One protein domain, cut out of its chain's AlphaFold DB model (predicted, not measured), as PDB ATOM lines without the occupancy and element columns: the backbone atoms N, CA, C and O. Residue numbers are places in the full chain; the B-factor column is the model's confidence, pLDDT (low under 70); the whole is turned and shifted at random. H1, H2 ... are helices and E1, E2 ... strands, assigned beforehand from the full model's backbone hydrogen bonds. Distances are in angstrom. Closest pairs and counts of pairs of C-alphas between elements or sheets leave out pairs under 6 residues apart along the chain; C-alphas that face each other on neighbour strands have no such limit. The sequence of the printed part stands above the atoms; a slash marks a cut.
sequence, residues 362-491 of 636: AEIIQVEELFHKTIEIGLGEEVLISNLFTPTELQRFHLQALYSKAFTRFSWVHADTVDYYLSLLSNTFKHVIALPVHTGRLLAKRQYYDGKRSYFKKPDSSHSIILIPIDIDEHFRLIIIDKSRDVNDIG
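What this domain is: This is residues 362 to 491 of the 636 residues of an uncharacterized protein of Strigamia maritima (UniProt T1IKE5). Picture a loose, elongated model: at one end the long hairpin E3 and E4, with short E2 beside E3, makes a small three-strand sheet, with H3 packed on it chiefly at E2 and H4 packed on E3. H3 lies between this sheet and a smaller group of H1, E1 and H2 at the other end, where residues 362 to 370 of H1 stick out; residues 486 to 491 stick out as a tail. The printed part has 130 residues, under half of them in named elements, with four named helices and four named strands in the order H1 E1 H2 H3 E2 H4 E3 E4. The sheet is mixed, in the order E2 E3 E4, and the class is mixed, helices and strands. The radius of gyration of the C-alphas is 17.6 A and the spans are 54 by 35 by 31 A.

How they stand to each other: Look first at the hairpin of E3, residues 465 to 472, and E4, residues 475 to 482, antiparallel at 159 degrees, where N 468 and O 479 are within hydrogen-bond range at 2.8 A. On the other side of E3, E2, residues 432 to 434, is parallel to it at 23 degrees; N 467 and O 433 are 2.8 A apart. H4, residues 437 to 444, stands at the sheet's level with a height of 2.6 A; its closest C-alphas to E3 are those of Gly 440 and Ile 470, 4.2 A. E2, H4 and E3 form a strand-helix-strand unit, two parallel neighbour strands with a helix between them in the chain, and its crossover is right-handed. H3, residues 415 to 428, is on one face of the sheet, giving two layers, a helix layer and a sheet layer, but its height over the sheet is only just enough, at 4.0 A. H3 and H4 only just touch, with 3 pairs of C-alphas within 8 A, the closest being Ala 415 and Val 437 at 6.3 A, and are about perpendicular at 76 degrees. Moving outward, H2, residues 396 to 400, and H3 only just touch, also with 3 pairs, the closest being the C-alphas of His 398 and Thr 417 at 6.0 A. H1, residues 362 to 376, touches H2 with residues 375 to 376 alone, the closest C-alphas being those of Ile 375 and Gln 400 at 6.1 A. E1, residues 383 to 385, pairs with no named strand, but has a short antiparallel pairing with residues 394 to 395. In H1, H2, H3 and H4 every O i to N i+4 pair is within hydrogen-bond range.

Where its parts are: Find C-alpha 465 at (147.734, 178.473, 155.066); from there E3 runs 21.8 A to C-alpha 472, and E4 runs 22.7 A to C-alpha 482 at (146.002, 175.690, 158.340). E2 measures 6.6 A, H4 10.6 A and H3 20.0 A. H1 begins at C-alpha 362, at (147.227, 172.188, 118.082), and runs 20.7 A; E1 measures 5.8 A and H2 6.3 A.

The domain as a whole: The two C-alphas farthest apart are those of Gly 378 and Gly 491, at 56.9 A. The printed part has no cut, and its long links are H2 to H3, 14 residues, and H4 to E3, 20 residues. The mean pLDDT of the printed part is 82.0; look for values under 70 in 23 residues, among them 388 to 391, 404 to 410 and 486 to 491.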
ATOM      1  N   ALA A 362     146.073 171.481 118.624       73.31
ATOM      2  CA  ALA A 362     147.227 172.188 118.082       73.31
ATOM      3  C   ALA A 362     147.992 172.992 119.150       73.31
ATOM      4  O   ALA A 362     149.213 172.894 119.210       73.31
ATOM      5  N   GLU A 363     147.297 173.719 120.030       67.38
ATOM      6  CA  GLU A 363     147.916 174.513 121.104       67.38
ATOM      7  C   GLU A 363     148.650 173.617 122.109       67.38
ATOM      8  O   GLU A 363     149.765 173.916 122.526       67.38
ATOM      9  N   ILE A 364     148.056 172.467 122.453       64.12
ATOM     10  CA  ILE A 364     148.686 171.477 123.338       64.12
ATOM     11  C   ILE A 364     149.978 170.938 122.712       64.12
ATOM     12  O   ILE A 364     150.992 170.867 123.402       64.12
ATOM     13  N   ILE A 365     149.956 170.596 121.418       76.19
ATOM     14  CA  ILE A 365     151.146 170.125 120.695       76.19
ATOM     15  C   ILE A 365     152.214 171.224 120.645       76.19
ATOM     16  O   ILE A 365     153.365 170.946 120.959       76.19
ATOM     17  N   GLN A 366     151.848 172.476 120.354       78.25
ATOM     18  CA  GLN A 366     152.789 173.604 120.356       78.25
ATOM     19  C   GLN A 366     153.424 173.833 121.736       78.25
ATOM     20  O   GLN A 366     154.631 174.050 121.826       78.25
ATOM     21  N   VAL A 367     152.651 173.747 122.824       70.75
ATOM     22  CA  VAL A 367     153.179 173.863 124.194       70.75
ATOM     23  C   VAL A 367     154.105 172.692 124.538       70.75
ATOM     24  O   VAL A 367     155.156 172.911 125.141       70.75
ATOM     25  N   GLU A 368     153.767 171.465 124.134       76.12
ATOM     26  CA  GLU A 368     154.618 170.280 124.323       76.12
ATOM     27  C   GLU A 368     155.919 170.370 123.497       76.12
ATOM     28  O   GLU A 368     156.999 170.104 124.027       76.12
ATOM     29  N   GLU A 369     155.861 170.834 122.246       84.44
ATOM     30  CA  GLU A 369     157.024 171.072 121.380       84.44
ATOM     31  C   GLU A 369     157.938 172.186 121.907       84.44
ATOM     32  O   GLU A 369     159.157 172.005 121.966       84.44
ATOM     33  N   LEU A 370     157.373 173.318 122.345       78.06
ATOM     34  CA  LEU A 370     158.129 174.400 122.979       78.06
ATOM     35  C   LEU A 370     158.806 173.911 124.264       78.06
ATOM     36  O   LEU A 370     160.002 174.129 124.447       78.06
ATOM     37  N   PHE A 371     158.083 173.193 125.127       77.75
ATOM     38  CA  PHE A 371     158.631 172.618 126.358       77.75
ATOM     39  C   PHE A 371     159.769 171.623 126.072       77.75
ATOM     40  O   PHE A 371     160.821 171.686 126.711       77.75
ATOM     41  N   HIS A 372     159.611 170.752 125.070       80.00
ATOM     42  CA  HIS A 372     160.667 169.847 124.618       80.00
ATOM     43  C   HIS A 372     161.900 170.598 124.103       80.00
ATOM     44  O   HIS A 372     163.013 170.305 124.543       80.00
ATOM     45  N   LYS A 373     161.720 171.597 123.234       81.25
ATOM     46  CA  LYS A 373     162.809 172.401 122.656       81.25
ATOM     47  C   LYS A 373     163.609 173.142 123.735       81.25
ATOM     48  O   LYS A 373     164.841 173.090 123.737       81.25
ATOM     49  N   THR A 374     162.907 173.746 124.692       78.19
ATOM     50  CA  THR A 374     163.479 174.484 125.830       78.19
ATOM     51  C   THR A 374     164.214 173.583 126.830       78.19
ATOM     52  O   THR A 374     165.113 174.051 127.522       78.19
ATOM     53  N   ILE A 375     163.905 172.282 126.899       78.00
ATOM     54  CA  ILE A 375     164.589 171.343 127.807       78.00
ATOM     55  C   ILE A 375     165.725 170.579 127.111       78.00
ATOM     56  O   ILE A 375     166.837 170.537 127.648       78.00
ATOM     57  N   GLU A 376     165.508 170.035 125.910       79.00
ATOM     58  CA  GLU A 376     166.423 169.072 125.265       79.00
ATOM     59  C   GLU A 376     167.643 169.709 124.569       79.00
ATOM     60  O   GLU A 376     168.728 169.134 124.621       79.00
ATOM     61  N   ILE A 377     167.509 170.887 123.943       72.38
ATOM     62  CA  ILE A 377     168.539 171.463 123.049       72.38
ATOM     63  C   ILE A 377     169.295 172.645 123.695       72.38
ATOM     64  O   ILE A 377     168.941 173.799 123.456       72.38
ATOM     65  N   GLY A 378     170.310 172.395 124.535       67.38
ATOM     66  CA  GLY A 378     171.209 173.466 125.011       67.38
ATOM     67  C   GLY A 378     171.992 173.200 126.303       67.38
ATOM     68  O   GLY A 378     171.899 172.131 126.909       67.38
ATOM     69  N   LEU A 379     172.813 174.185 126.681       67.25
ATOM     70  CA  LEU A 379     173.815 174.104 127.752       67.25
ATOM     71  C   LEU A 379     173.177 174.209 129.150       67.25
ATOM     72  O   LEU A 379     172.205 174.929 129.355       67.25
ATOM     73  N   GLY A 380     173.728 173.481 130.127       71.56
ATOM     74  CA  GLY A 380     173.081 173.265 131.432       71.56
ATOM     75  C   GLY A 380     172.944 174.495 132.340       71.56
ATOM     76  O   GLY A 380     172.068 174.499 133.204       71.56
ATOM     77  N   GLU A 381     173.777 175.519 132.131       80.75
ATOM     78  CA  GLU A 381     173.863 176.739 132.957       80.75
ATOM     79  C   GLU A 381     172.945 177.876 132.467       80.75
ATOM     80  O   GLU A 381     172.879 178.938 133.082       80.75
ATOM     81  N   GLU A 382     172.216 177.670 131.368       85.06
ATOM     82  CA  GLU A 382     171.289 178.660 130.818       85.06
ATOM     83  C   GLU A 382     170.140 178.945 131.807       85.06
ATOM     84  O   GLU A 382     169.402 178.037 132.208       85.06
ATOM     85  N   VAL A 383     169.988 180.211 132.216       85.56
ATOM     86  CA  VAL A 383     168.879 180.668 133.067       85.56
ATOM     87  C   VAL A 383     167.620 180.760 132.209       85.56
ATOM     88  O   VAL A 383     167.485 181.663 131.389       85.56
ATOM     89  N   LEU A 384     166.696 179.816 132.394       83.31
ATOM     90  CA  LEU A 384     165.470 179.739 131.594       83.31
ATOM     91  C   LEU A 384     164.327 180.576 132.169       83.31
ATOM     92  O   LEU A 384     163.454 181.015 131.423       83.31
ATOM     93  N   ILE A 385     164.300 180.768 133.491       82.94
ATOM     94  CA  ILE A 385     163.272 181.561 134.165       82.94
ATOM     95  C   ILE A 385     163.913 182.410 135.264       82.94
ATOM     96  O   ILE A 385     164.325 181.891 136.302       82.94
ATOM     97  N   SER A 386     163.924 183.725 135.062       78.38
ATOM     98  CA  SER A 386     164.130 184.728 136.105       78.38
ATOM     99  C   SER A 386     162.776 185.364 136.439       78.38
ATOM    100  O   SER A 386     162.223 186.162 135.685       78.38
ATOM    101  N   ASN A 387     162.184 184.967 137.567       72.19
ATOM    102  CA  ASN A 387     160.918 185.541 138.020       72.19
ATOM    103  C   ASN A 387     161.204 186.720 138.956       72.19
ATOM    104  O   ASN A 387     161.744 186.519 140.039       72.19
ATOM    105  N   LEU A 388     160.791 187.934 138.577       54.38
ATOM    106  CA  LEU A 388     161.001 189.175 139.345       54.38
ATOM    107  C   LEU A 388     160.548 189.097 140.819       54.38
ATOM    108  O   LEU A 388     161.019 189.872 141.649       54.38
ATOM    109  N   PHE A 389     159.641 188.175 141.153       54.81
ATOM    110  CA  PHE A 389     159.098 188.001 142.501       54.81
ATOM    111  C   PHE A 389     159.835 186.970 143.370       54.81
ATOM    112  O   PHE A 389     159.507 186.844 144.551       54.81
ATOM    113  N   THR A 390     160.834 186.254 142.840       59.97
ATOM    114  CA  THR A 390     161.679 185.335 143.620       59.97
ATOM    115  C   THR A 390     163.150 185.401 143.221       59.97
ATOM    116  O   THR A 390     163.447 185.304 142.037       59.97
ATOM    117  N   PRO A 391     164.091 185.433 144.185       69.00
ATOM    118  CA  PRO A 391     165.527 185.468 143.890       69.00
ATOM    119  C   PRO A 391     166.083 184.153 143.305       69.00
ATOM    120  O   PRO A 391     167.270 184.075 143.011       69.00
ATOM    121  N   THR A 392     165.263 183.108 143.170       77.75
ATOM    122  CA  THR A 392     165.637 181.835 142.547       77.75
ATOM    123  C   THR A 392     165.555 181.919 141.023       77.75
ATOM    124  O   THR A 392     164.480 181.810 140.432       77.75
ATOM    125  N   GLU A 393     166.715 182.052 140.385       87.88
ATOM    126  CA  GLU A 393     166.884 181.819 138.950       87.88
ATOM    127  C   GLU A 393     166.803 180.318 138.643       87.88
ATOM    128  O   GLU A 393     167.577 179.504 139.159       87.88
ATOM    129  N   LEU A 394     165.860 179.923 137.788       89.00
ATOM    130  CA  LEU A 394     165.682 178.524 137.419       89.00
ATOM    131  C   LEU A 394     166.554 178.186 136.201       89.00
ATOM    132  O   LEU A 394     166.159 178.381 135.049       89.00
ATOM    133  N   GLN A 395     167.756 177.675 136.470       91.88
ATOM    134  CA  GLN A 395     168.657 177.153 135.441       91.88
ATOM    135  C   GLN A 395     168.111 175.886 134.769       91.88
ATOM    136  O   GLN A 395     167.356 175.106 135.358       91.88
ATOM    137  N   ARG A 396     168.541 175.643 133.530       85.81
ATOM    138  CA  ARG A 396     168.101 174.529 132.683       85.81
ATOM    139  C   ARG A 396     168.195 173.158 133.350       85.81
ATOM    140  O   ARG A 396     167.264 172.359 133.227       85.81
ATOM    141  N   PHE A 397     169.259 172.890 134.107       87.50
ATOM    142  CA  PHE A 397     169.419 171.604 134.795       87.50
ATOM    143  C   PHE A 397     168.338 171.344 135.874       87.50
ATOM    144  O   PHE A 397     167.946 170.192 136.081       87.50
ATOM    145  N   HIS A 398     167.773 172.390 136.495       89.69
ATOM    146  CA  HIS A 398     166.650 172.277 137.441       89.69
ATOM    147  C   HIS A 398     165.354 171.795 136.771       89.69
ATOM    148  O   HIS A 398     164.560 171.091 137.401       89.69
ATOM    149  N   LEU A 399     165.133 172.154 135.501       85.44
ATOM    150  CA  LEU A 399     163.981 171.704 134.713       85.44
ATOM    151  C   LEU A 399     164.223 170.339 134.061       85.44
ATOM    152  O   LEU A 399     163.316 169.507 134.047       85.44
ATOM    153  N   GLN A 400     165.451 170.045 133.623       85.81
ATOM    154  CA  GLN A 400     165.831 168.699 133.169       85.81
ATOM    155  C   GLN A 400     165.590 167.636 134.254       85.81
ATOM    156  O   GLN A 400     165.220 166.508 133.936       85.81
ATOM    157  N   ALA A 401     165.691 167.995 135.538       82.94
ATOM    158  CA  ALA A 401     165.369 167.101 136.647       82.94
ATOM    159  C   ALA A 401     163.903 166.608 136.666       82.94
ATOM    160  O   ALA A 401     163.640 165.507 137.159       82.94
ATOM    161  N   LEU A 402     162.957 167.370 136.103       81.75
ATOM    162  CA  LEU A 402     161.555 166.958 135.930       81.75
ATOM    163  C   LEU A 402     161.369 165.987 134.750       81.75
ATOM    164  O   LEU A 402     160.339 165.319 134.647       81.75
ATOM    165  N   TYR A 403     162.353 165.902 133.856       79.62
ATOM    166  CA  TYR A 403     162.195 165.389 132.505       79.62
ATOM    167  C   TYR A 403     163.035 164.128 132.250       79.62
ATOM    168  O   TYR A 403     164.164 164.182 131.768       79.62
ATOM    169  N   SER A 404     162.474 162.945 132.532       61.38
ATOM    170  CA  SER A 404     163.163 161.669 132.266       61.38
ATOM    171  C   SER A 404     162.554 160.905 131.074       61.38
ATOM    172  O   SER A 404     161.740 159.992 131.266       61.38
ATOM    173  N   LYS A 405     162.980 161.225 129.842       48.16
ATOM    174  CA  LYS A 405     162.756 160.347 128.670       48.16
ATOM    175  C   LYS A 405     163.635 159.084 128.709       48.16
ATOM    176  O   LYS A 405     163.199 158.024 128.273       48.16
ATOM    177  N   ALA A 406     164.852 159.165 129.258       45.12
ATOM    178  CA  ALA A 406     165.789 158.039 129.306       45.12
ATOM    179  C   ALA A 406     165.442 157.027 130.418       45.12
ATOM    180  O   ALA A 406     165.394 157.363 131.600       45.12
ATOM    181  N   PHE A 407     165.249 155.761 130.038       44.28
ATOM    182  CA  PHE A 407     164.696 154.689 130.884       44.28
ATOM    183  C   PHE A 407     165.594 154.193 132.042       44.28
ATOM    184  O   PHE A 407     165.199 153.280 132.765       44.28
ATOM    185  N   THR A 408     166.801 154.743 132.224       42.16
ATOM    186  CA  THR A 408     167.860 154.130 133.055       42.16
ATOM    187  C   THR A 408     168.352 154.967 134.239       42.16
ATOM    188  O   THR A 408     169.009 154.416 135.124       42.16
ATOM    189  N   ARG A 409     168.043 156.269 134.312       48.66
ATOM    190  CA  ARG A 409     168.373 157.125 135.467       48.66
ATOM    191  C   ARG A 409     167.232 158.094 135.760       48.66
ATOM    192  O   ARG A 409     166.936 158.969 134.955       48.66
ATOM    193  N   PHE A 410     166.612 157.945 136.928       63.06
ATOM    194  CA  PHE A 410     165.661 158.928 137.437       63.06
ATOM    195  C   PHE A 410     166.414 160.048 138.151       63.06
ATOM    196  O   PHE A 410     167.165 159.788 139.089       63.06
ATOM    197  N   SER A 411     166.185 161.279 137.716       75.06
ATOM    198  CA  SER A 411     166.570 162.493 138.427       75.06
ATOM    199  C   SER A 411     165.650 162.736 139.627       75.06
ATOM    200  O   SER A 411     164.447 162.461 139.579       75.06
ATOM    201  N   TRP A 412     166.227 163.260 140.705       87.00
ATOM    202  CA  TRP A 412     165.478 163.845 141.814       87.00
ATOM    203  C   TRP A 412     165.150 165.299 141.477       87.00
ATOM    204  O   TRP A 412     165.991 165.993 140.910       87.00
ATOM    205  N   VAL A 413     163.947 165.760 141.823       91.88
ATOM    206  CA  VAL A 413     163.560 167.170 141.653       91.88
ATOM    207  C   VAL A 413     164.475 168.039 142.518       91.88
ATOM    208  O   VAL A 413     164.693 167.710 143.684       91.88
ATOM    209  N   HIS A 414     165.033 169.117 141.962       94.12
ATOM    210  CA  HIS A 414     165.926 169.987 142.726       94.12
ATOM    211  C   HIS A 414     165.147 170.827 143.747       94.12
ATOM    212  O   HIS A 414     163.968 171.129 143.542       94.12
ATOM    213  N   ALA A 415     165.802 171.225 144.841       94.06
ATOM    214  CA  ALA A 415     165.171 172.046 145.876       94.06
ATOM    215  C   ALA A 415     164.659 173.380 145.303       94.06
ATOM    216  O   ALA A 415     163.530 173.767 145.590       94.06
ATOM    217  N   ASP A 416     165.428 174.007 144.410       94.25
ATOM    218  CA  ASP A 416     165.052 175.275 143.770       94.25
ATOM    219  C   ASP A 416     163.835 175.128 142.843       94.25
ATOM    220  O   ASP A 416     163.018 176.040 142.739       94.25
ATOM    221  N   THR A 417     163.649 173.953 142.226       93.69
ATOM    222  CA  THR A 417     162.435 173.634 141.462       93.69
ATOM    223  C   THR A 417     161.212 173.572 142.383       93.69
ATOM    224  O   THR A 417     160.154 174.092 142.038       93.69
ATOM    225  N   VAL A 418     161.346 172.963 143.570       94.81
ATOM    226  CA  VAL A 418     160.269 172.899 144.576       94.81
ATOM    227  C   VAL A 418     159.944 174.296 145.110       94.81
ATOM    228  O   VAL A 418     158.770 174.662 145.161       94.81
ATOM    229  N   ASP A 419     160.961 175.097 145.431       94.94
ATOM    230  CA  ASP A 419     160.793 176.472 145.912       94.94
ATOM    231  C   ASP A 419     160.173 177.392 144.844       94.94
ATOM    232  O   ASP A 419     159.329 178.223 145.176       94.94
ATOM    233  N   TYR A 420     160.493 177.194 143.559       94.62
ATOM    234  CA  TYR A 420     159.854 177.899 142.442       94.62
ATOM    235  C   TYR A 420     158.358 177.556 142.286       94.62
ATOM    236  O   TYR A 420     157.526 178.447 142.123       94.62
ATOM    237  N   TYR A 421     157.970 176.277 142.375       95.25
ATOM    238  CA  TYR A 421     156.546 175.907 142.325       95.25
ATOM    239  C   TYR A 421     155.767 176.415 143.544       95.25
ATOM    240  O   TYR A 421     154.618 176.844 143.426       95.25
ATOM    241  N   LEU A 422     156.386 176.386 144.722       95.19
ATOM    242  CA  LEU A 422     155.774 176.860 145.957       95.19
ATOM    243  C   LEU A 422     155.644 178.387 146.011       95.19
ATOM    244  O   LEU A 422     154.643 178.891 146.523       95.19
ATOM    245  N   SER A 423     156.591 179.129 145.435       92.44
ATOM    246  CA  SER A 423     156.455 180.579 145.281       92.44
ATOM    247  C   SER A 423     155.372 180.946 144.268       92.44
ATOM    248  O   SER A 423     154.608 181.877 144.516       92.44
ATOM    249  N   LEU A 424     155.219 180.180 143.181       93.31
ATOM    250  CA  LEU A 424     154.116 180.346 142.232       93.31
ATOM    251  C   LEU A 424     152.752 180.140 142.917       93.31
ATOM    252  O   LEU A 424     151.832 180.929 142.701       93.31
ATOM    253  N   LEU A 425     152.631 179.144 143.803       93.25
ATOM    254  CA  LEU A 425     151.433 178.938 144.628       93.25
ATOM    255  C   LEU A 425     151.192 180.092 145.615       93.25
ATOM    256  O   LEU A 425     150.068 180.568 145.737       93.25
ATOM    257  N   SER A 426     152.232 180.600 146.280       94.06
ATOM    258  CA  SER A 426     152.090 181.740 147.199       94.06
ATOM    259  C   SER A 426     151.744 183.056 146.480       94.06
ATOM    260  O   SER A 426     150.993 183.874 147.004       94.06
ATOM    261  N   ASN A 427     152.232 183.248 145.252       91.69
ATOM    262  CA  ASN A 427     151.911 184.414 144.425       91.69
ATOM    263  C   ASN A 427     150.498 184.340 143.820       91.69
ATOM    264  O   ASN A 427     149.841 185.372 143.680       91.69
ATOM    265  N   THR A 428     150.013 183.143 143.473       94.50
ATOM    266  CA  THR A 428     148.644 182.945 142.957       94.50
ATOM    267  C   THR A 428     147.588 183.031 144.061       94.50
ATOM    268  O   THR A 428     146.526 183.614 143.842       94.50
ATOM    269  N   PHE A 429     147.881 182.537 145.266       94.50
ATOM    270  CA  PHE A 429     146.957 182.556 146.400       94.50
ATOM    271  C   PHE A 429     147.465 183.458 147.533       94.50
ATOM    272  O   PHE A 429     148.205 183.017 148.402       94.50
ATOM    273  N   LYS A 430     146.984 184.710 147.591       94.00
ATOM    274  CA  LYS A 430     147.393 185.726 148.595       94.00
ATOM    275  C   LYS A 430     147.288 185.290 150.070       94.00
ATOM    276  O   LYS A 430     147.941 185.882 150.920       94.00
ATOM    277  N   HIS A 431     146.442 184.308 150.380       95.56
ATOM    278  CA  HIS A 431     146.242 183.767 151.730       95.56
ATOM    279  C   HIS A 431     147.145 182.555 152.043       95.56
ATOM    280  O   HIS A 431     147.135 182.050 153.166       95.56
ATOM    281  N   VAL A 432     147.933 182.088 151.068       96.25
ATOM    282  CA  VAL A 432     148.893 180.988 151.194       96.25
ATOM    283  C   VAL A 432     150.305 181.562 151.205       96.25
ATOM    284  O   VAL A 432     150.716 182.261 150.278       96.25
ATOM    285  N   ILE A 433     151.091 181.215 152.220       97.19
ATOM    286  CA  ILE A 433     152.531 181.483 152.239       97.19
ATOM    287  C   ILE A 433     153.309 180.177 152.227       97.19
ATOM    288  O   ILE A 433     153.081 179.297 153.055       97.19
ATOM    289  N   ALA A 434     154.250 180.054 151.296       96.50
ATOM    290  CA  ALA A 434     155.179 178.939 151.280       96.50
ATOM    291  C   ALA A 434     156.552 179.369 151.802       96.50
ATOM    292  O   ALA A 434     157.101 180.388 151.387       96.50
ATOM    293  N   LEU A 435     157.102 178.583 152.725       95.94
ATOM    294  CA  LEU A 435     158.479 178.729 153.187       95.94
ATOM    295  C   LEU A 435     159.414 177.934 152.260       95.94
ATOM    296  O   LEU A 435     158.992 176.906 151.734       95.94
ATOM    297  N   PRO A 436     160.677 178.351 152.076       95.81
ATOM    298  CA  PRO A 436     161.617 177.614 151.236       95.81
ATOM    299  C   PRO A 436     162.045 176.281 151.878       95.81
ATOM    300  O   PRO A 436     162.090 176.156 153.108       95.81
ATOM    301  N   VAL A 437     162.456 175.307 151.061       95.50
ATOM    302  CA  VAL A 437     162.956 173.969 151.450       95.50
ATOM    303  C   VAL A 437     164.037 174.052 152.528       95.50
ATOM    304  O   VAL A 437     164.078 173.225 153.448       95.50
ATOM    305  N   HIS A 438     164.905 175.064 152.464       94.06
ATOM    306  CA  HIS A 438     165.938 175.282 153.477       94.06
ATOM    307  C   HIS A 438     165.352 175.467 154.890       94.06
ATOM    308  O   HIS A 438     165.886 174.915 155.853       94.06
ATOM    309  N   THR A 439     164.219 176.161 155.025       92.81
ATOM    310  CA  THR A 439     163.528 176.348 156.309       92.81
ATOM    311  C   THR A 439     163.038 175.017 156.875       92.81
ATOM    312  O   THR A 439     163.250 174.737 158.055       92.81
ATOM    313  N   GLY A 440     162.463 174.147 156.038       91.19
ATOM    314  CA  GLY A 440     162.074 172.798 156.456       91.19
ATOM    315  C   GLY A 440     163.261 171.940 156.896       91.19
ATOM    316  O   GLY A 440     163.167 171.254 157.915       91.19
ATOM    317  N   ARG A 441     164.408 172.028 156.204       91.81
ATOM    318  CA  ARG A 441     165.657 171.355 156.613       91.81
ATOM    319  C   ARG A 441     166.154 171.831 157.988       91.81
ATOM    320  O   ARG A 441     166.591 171.001 158.786       91.81
ATOM    321  N   LEU A 442     166.082 173.132 158.292       91.06
ATOM    322  CA  LEU A 442     166.451 173.677 159.612       91.06
ATOM    323  C   LEU A 442     165.518 173.158 160.719       91.06
ATOM    324  O   LEU A 442     165.991 172.648 161.738       91.06
ATOM    325  N   LEU A 443     164.202 173.205 160.484       87.62
ATOM    326  CA  LEU A 443     163.187 172.700 161.416       87.62
ATOM    327  C   LEU A 443     163.352 171.193 161.681       87.62
ATOM    328  O   LEU A 443     163.330 170.767 162.837       87.62
ATOM    329  N   ALA A 444     163.607 170.389 160.644       85.12
ATOM    330  CA  ALA A 444     163.866 168.953 160.774       85.12
ATOM    331  C   ALA A 444     165.116 168.650 161.622       85.12
ATOM    332  O   ALA A 444     165.110 167.719 162.430       85.12
ATOM    333  N   LYS A 445     166.163 169.478 161.513       88.44
ATOM    334  CA  LYS A 445     167.376 169.404 162.349       88.44
ATOM    335  C   LYS A 445     167.181 169.933 163.777       88.44
ATOM    336  O   LYS A 445     168.140 169.937 164.547       88.44
ATOM    337  N   ARG A 446     165.969 170.372 164.149       83.75
ATOM    338  CA  ARG A 446     165.654 171.080 165.408       83.75
ATOM    339  C   ARG A 446     166.501 172.342 165.617       83.75
ATOM    340  O   ARG A 446     166.703 172.772 166.750       83.75
ATOM    341  N   GLN A 447     167.006 172.926 164.533       85.94
ATOM    342  CA  GLN A 447     167.698 174.206 164.579       85.94
ATOM    343  C   GLN A 447     166.651 175.318 164.607       85.94
ATOM    344  O   GLN A 447     165.638 175.254 163.911       85.94
ATOM    345  N   TYR A 448     166.878 176.326 165.447       76.94
ATOM    346  CA  TYR A 448     165.954 177.444 165.571       76.94
ATOM    347  C   TYR A 448     165.960 178.263 164.275       76.94
ATOM    348  O   TYR A 448     166.994 178.808 163.887       76.94
ATOM    349  N   TYR A 449     164.809 178.351 163.607       74.94
ATOM    350  CA  TYR A 449     164.640 179.237 162.461       74.94
ATOM    351  C   TYR A 449     164.573 180.684 162.959       74.94
ATOM    352  O   TYR A 449     163.525 181.155 163.407       74.94
ATOM    353  N   ASP A 450     165.700 181.398 162.895       75.69
ATOM    354  CA  ASP A 450     165.726 182.830 163.190       75.69
ATOM    355  C   ASP A 450     165.075 183.619 162.049       75.69
ATOM    356  O   ASP A 450     165.729 184.137 161.140       75.69
ATOM    357  N   GLY A 451     163.752 183.752 162.134       68.31
ATOM    358  CA  GLY A 451     162.966 184.550 161.204       68.31
ATOM    359  C   GLY A 451     163.380 186.026 161.135       68.31
ATOM    360  O   GLY A 451     162.906 186.716 160.241       68.31
ATOM    361  N   LYS A 452     164.237 186.556 162.027       72.88
ATOM    362  CA  LYS A 452     164.784 187.921 161.896       72.88
ATOM    363  C   LYS A 452     165.927 188.024 160.882       72.88
ATOM    364  O   LYS A 452     166.157 189.119 160.386       72.88
ATOM    365  N   ARG A 453     166.628 186.924 160.583       71.69
ATOM    366  CA  ARG A 453     167.747 186.872 159.616       71.69
ATOM    367  C   ARG A 453     167.355 186.318 158.247       71.69
ATOM    368  O   ARG A 453     168.165 186.333 157.327       71.69
ATOM    369  N   SER A 454     166.140 185.800 158.124       72.38
ATOM    370  CA  SER A 454     165.620 185.290 156.863       72.38
ATOM    371  C   SER A 454     165.249 186.440 155.926       72.38
ATOM    372  O   SER A 454     164.478 187.317 156.309       72.38
ATOM    373  N   TYR A 455     165.754 186.408 154.690       63.59
ATOM    374  CA  TYR A 455     165.364 187.336 153.616       63.59
ATOM    375  C   TYR A 455     163.931 187.097 153.102       63.59
ATOM    376  O   TYR A 455     163.415 187.879 152.305       63.59
ATOM    377  N   PHE A 456     163.280 186.013 153.532       75.38
ATOM    378  CA  PHE A 456     161.943 185.634 153.090       75.38
ATOM    379  C   PHE A 456     160.855 186.334 153.915       75.38
ATOM    380  O   PHE A 456     161.000 186.526 155.126       75.38
ATOM    381  N   LYS A 457     159.734 186.680 153.262       80.56
ATOM    382  CA  LYS A 457     158.558 187.270 153.922       80.56
ATOM    383  C   LYS A 457     158.125 186.410 155.111       80.56
ATOM    384  O   LYS A 457     158.058 185.183 155.018       80.56
ATOM    385  N   LYS A 458     157.825 187.057 156.237       86.38
ATOM    386  CA  LYS A 458     157.276 186.371 157.410       86.38
ATOM    387  C   LYS A 458     155.807 186.006 157.164       86.38
ATOM    388  O   LYS A 458     155.114 186.731 156.455       86.38
ATOM    389  N   PRO A 459     155.315 184.904 157.754       90.19
ATOM    390  CA  PRO A 459     153.903 184.554 157.696       90.19
ATOM    391  C   PRO A 459     153.080 185.494 158.585       90.19
ATOM    392  O   PRO A 459     152.857 185.210 159.762       90.19
ATOM    393  N   ASP A 460     152.600 186.595 158.008       91.31
ATOM    394  CA  ASP A 460     151.686 187.534 158.670       91.31
ATOM    395  C   ASP A 460     150.338 186.880 159.040       91.31
ATOM    396  O   ASP A 460     150.012 185.769 158.598       91.31
ATOM    397  N   SER A 461     149.535 187.576 159.851       91.94
ATOM    398  CA  SER A 461     148.198 187.138 160.291       91.94
ATOM    399  C   SER A 461     147.206 186.930 159.140       91.94
ATOM    400  O   SER A 461     146.313 186.102 159.270       91.94
ATOM    401  N   SER A 462     147.399 187.605 158.005       94.00
ATOM    402  CA  SER A 462     146.595 187.465 156.781       94.00
ATOM    403  C   SER A 462     146.734 186.111 156.070       94.00
ATOM    404  O   SER A 462     145.886 185.764 155.251       94.00
ATOM    405  N   HIS A 463     147.790 185.342 156.355       96.12
ATOM    406  CA  HIS A 463     148.012 184.043 155.721       96.12
ATOM    407  C   HIS A 463     147.304 182.942 156.511       96.12
ATOM    408  O   HIS A 463     147.749 182.594 157.614       96.12
ATOM    409  N   SER A 464     146.234 182.390 155.934       95.44
ATOM    410  CA  SER A 464     145.481 181.264 156.487       95.44
ATOM    411  C   SER A 464     146.244 179.947 156.370       95.44
ATOM    412  O   SER A 464     146.180 179.142 157.288       95.44
ATOM    413  N   ILE A 465     147.012 179.732 155.297       96.44
ATOM    414  CA  ILE A 465     147.734 178.473 155.066       96.44
ATOM    415  C   ILE A 465     149.238 178.739 154.970       96.44
ATOM    416  O   ILE A 465     149.687 179.552 154.161       96.44
ATOM    417  N   ILE A 466     150.031 178.016 155.765       97.12
ATOM    418  CA  ILE A 466     151.494 177.976 155.652       97.12
ATOM    419  C   ILE A 466     151.911 176.619 155.077       97.12
ATOM    420  O   ILE A 466     151.658 175.575 155.679       97.12
ATOM    421  N   LEU A 467     152.599 176.640 153.937       97.06
ATOM    422  CA  LEU A 467     153.219 175.473 153.317       97.06
ATOM    423  C   LEU A 467     154.694 175.398 153.733       97.06
ATOM    424  O   LEU A 467     155.452 176.345 153.529       97.06
ATOM    425  N   ILE A 468     155.112 174.273 154.315       97.31
ATOM    426  CA  ILE A 468     156.494 174.033 154.751       97.31
ATOM    427  C   ILE A 468     157.019 172.762 154.066       97.31
ATOM    428  O   ILE A 468     156.765 171.652 154.551       97.31
ATOM    429  N   PRO A 469     157.739 172.881 152.938       96.75
ATOM    430  CA  PRO A 469     158.441 171.760 152.334       96.75
ATOM    431  C   PRO A 469     159.582 171.317 153.252       96.75
ATOM    432  O   PRO A 469     160.430 172.115 153.645       96.75
ATOM    433  N   ILE A 470     159.623 170.032 153.584       94.56
ATOM    434  CA  ILE A 470     160.724 169.410 154.317       94.56
ATOM    435  C   ILE A 470     161.395 168.407 153.395       94.56
ATOM    436  O   ILE A 470     160.805 167.392 153.032       94.56
ATOM    437  N   ASP A 471     162.649 168.677 153.070       94.06
ATOM    438  CA  ASP A 471     163.531 167.697 152.458       94.06
ATOM    439  C   ASP A 471     164.157 166.800 153.542       94.06
ATOM    440  O   ASP A 471     164.814 167.290 154.466       94.06
ATOM    441  N   ILE A 472     163.899 165.494 153.444       90.69
ATOM    442  CA  ILE A 472     164.421 164.447 154.325       90.69
ATOM    443  C   ILE A 472     165.226 163.464 153.467       90.69
ATOM    444  O   ILE A 472     164.681 162.502 152.921       90.69
ATOM    445  N   ASP A 473     166.531 163.715 153.391       87.50
ATOM    446  CA  ASP A 473     167.552 162.923 152.693       87.50
ATOM    447  C   ASP A 473     167.325 162.771 151.174       87.50
ATOM    448  O   ASP A 473     167.892 163.522 150.387       87.50
ATOM    449  N   GLU A 474     166.517 161.790 150.759       86.94
ATOM    450  CA  GLU A 474     166.140 161.524 149.358       86.94
ATOM    451  C   GLU A 474     164.628 161.775 149.121       86.94
ATOM    452  O   GLU A 474     164.071 161.386 148.093       86.94
ATOM    453  N   HIS A 475     163.906 162.383 150.072       89.19
ATOM    454  CA  HIS A 475     162.447 162.523 150.015       89.19
ATOM    455  C   HIS A 475     161.931 163.890 150.482       89.19
ATOM    456  O   HIS A 475     161.990 164.227 151.665       89.19
ATOM    457  N   PHE A 476     161.269 164.607 149.572       92.12
ATOM    458  CA  PHE A 476     160.456 165.773 149.911       92.12
ATOM    459  C   PHE A 476     159.136 165.368 150.580       92.12
ATOM    460  O   PHE A 476     158.452 164.431 150.163       92.12
ATOM    461  N   ARG A 477     158.750 166.124 151.605       94.75
ATOM    462  CA  ARG A 477     157.438 166.106 152.258       94.75
ATOM    463  C   ARG A 477     156.902 167.529 152.336       94.75
ATOM    464  O   ARG A 477     157.681 168.475 152.304       94.75
ATOM    465  N   LEU A 478     155.592 167.682 152.497       95.94
ATOM    466  CA  LEU A 478     154.959 168.981 152.695       95.94
ATOM    467  C   LEU A 478     154.186 168.960 154.014       95.94
ATOM    468  O   LEU A 478     153.268 168.160 154.177       95.94
ATOM    469  N   ILE A 479     154.569 169.813 154.964       95.62
ATOM    470  CA  ILE A 479     153.721 170.134 156.115       95.62
ATOM    471  C   ILE A 479     152.834 171.310 155.718       95.62
ATOM    472  O   ILE A 479     153.299 172.267 155.103       95.62
ATOM    473  N   ILE A 480     151.559 171.223 156.078       96.56
ATOM    474  CA  ILE A 480     150.556 172.248 155.820       96.56
ATOM    475  C   ILE A 480     150.008 172.664 157.179       96.56
ATOM    476  O   ILE A 480     149.503 171.825 157.924       96.56
ATOM    477  N   ILE A 481     150.161 173.940 157.517       95.38
ATOM    478  CA  ILE A 481     149.605 174.532 158.734       95.38
ATOM    479  C   ILE A 481     148.444 175.413 158.300       95.38
ATOM    480  O   ILE A 481     148.654 176.483 157.733       95.38
ATOM    481  N   ASP A 482     147.233 174.942 158.555       95.44
ATOM    482  CA  ASP A 482     146.002 175.690 158.340       95.44
ATOM    483  C   ASP A 482     145.632 176.425 159.637       95.44
ATOM    484  O   ASP A 482     145.290 175.797 160.638       95.44
ATOM    485  N   LYS A 483     145.762 177.754 159.627       91.19
ATOM    486  CA  LYS A 483     145.366 178.655 160.717       91.19
ATOM    487  C   LYS A 483     143.877 179.004 160.695       91.19
ATOM    488  O   LYS A 483     143.421 179.628 161.641       91.19
ATOM    489  N   SER A 484     143.140 178.684 159.626       84.56
ATOM    490  CA  SER A 484     141.709 179.025 159.533       84.56
ATOM    491  C   SER A 484     140.821 178.164 160.433       84.56
ATOM    492  O   SER A 484     139.642 178.455 160.594       84.56
ATOM    493  N   ARG A 485     141.395 177.119 161.036       73.12
ATOM    494  CA  ARG A 485     140.748 176.271 162.032       73.12
ATOM    495  C   ARG A 485     141.056 176.795 163.422       73.12
ATOM    496  O   ARG A 485     142.198 176.690 163.880       73.12
ATOM    497  N   ASP A 486     140.035 177.313 164.092       58.38
ATOM    498  CA  ASP A 486     140.152 177.690 165.490       58.38
ATOM    499  C   ASP A 486     140.504 176.470 166.345       58.38
ATOM    500  O   ASP A 486     139.931 175.387 166.222       58.38
ATOM    501  N   VAL A 487     141.456 176.653 167.260       55.41
ATOM    502  CA  VAL A 487     141.910 175.593 168.179       55.41
ATOM    503  C   VAL A 487     140.775 175.141 169.114       55.41
ATOM    504  O   VAL A 487     140.831 174.040 169.653       55.41
ATOM    505  N   ASN A 488     139.733 175.965 169.257       55.03
ATOM    506  CA  ASN A 488     138.538 175.688 170.051       55.03
ATOM    507  C   ASN A 488     137.547 174.734 169.353       55.03
ATOM    508  O   ASN A 488     136.826 174.025 170.050       55.03
ATOM    509  N   ASP A 489     137.548 174.661 168.015       53.34
ATOM    510  CA  ASP A 489     136.698 173.732 167.246       53.34
ATOM    511  C   ASP A 489     137.300 172.322 167.157       53.34
ATOM    512  O   ASP A 489     136.646 171.362 166.740       53.34
ATOM    513  N   ILE A 490     138.554 172.159 167.591       50.88
ATOM    514  CA  ILE A 490     139.142 170.843 167.827       50.88
ATOM    515  C   ILE A 490     138.575 170.320 169.151       50.88
ATOM    516  O   ILE A 490     139.145 170.537 170.223       50.88
ATOM    517  N   GLY A 491     137.449 169.605 169.057       49.34
ATOM    518  CA  GLY A 491     136.851 168.867 170.170       49.34
ATOM    519  C   GLY A 491     137.878 167.999 170.920       49.34
ATOM    520  O   GLY A 491     138.936 167.665 170.376       49.34
TER     521      GLY A 491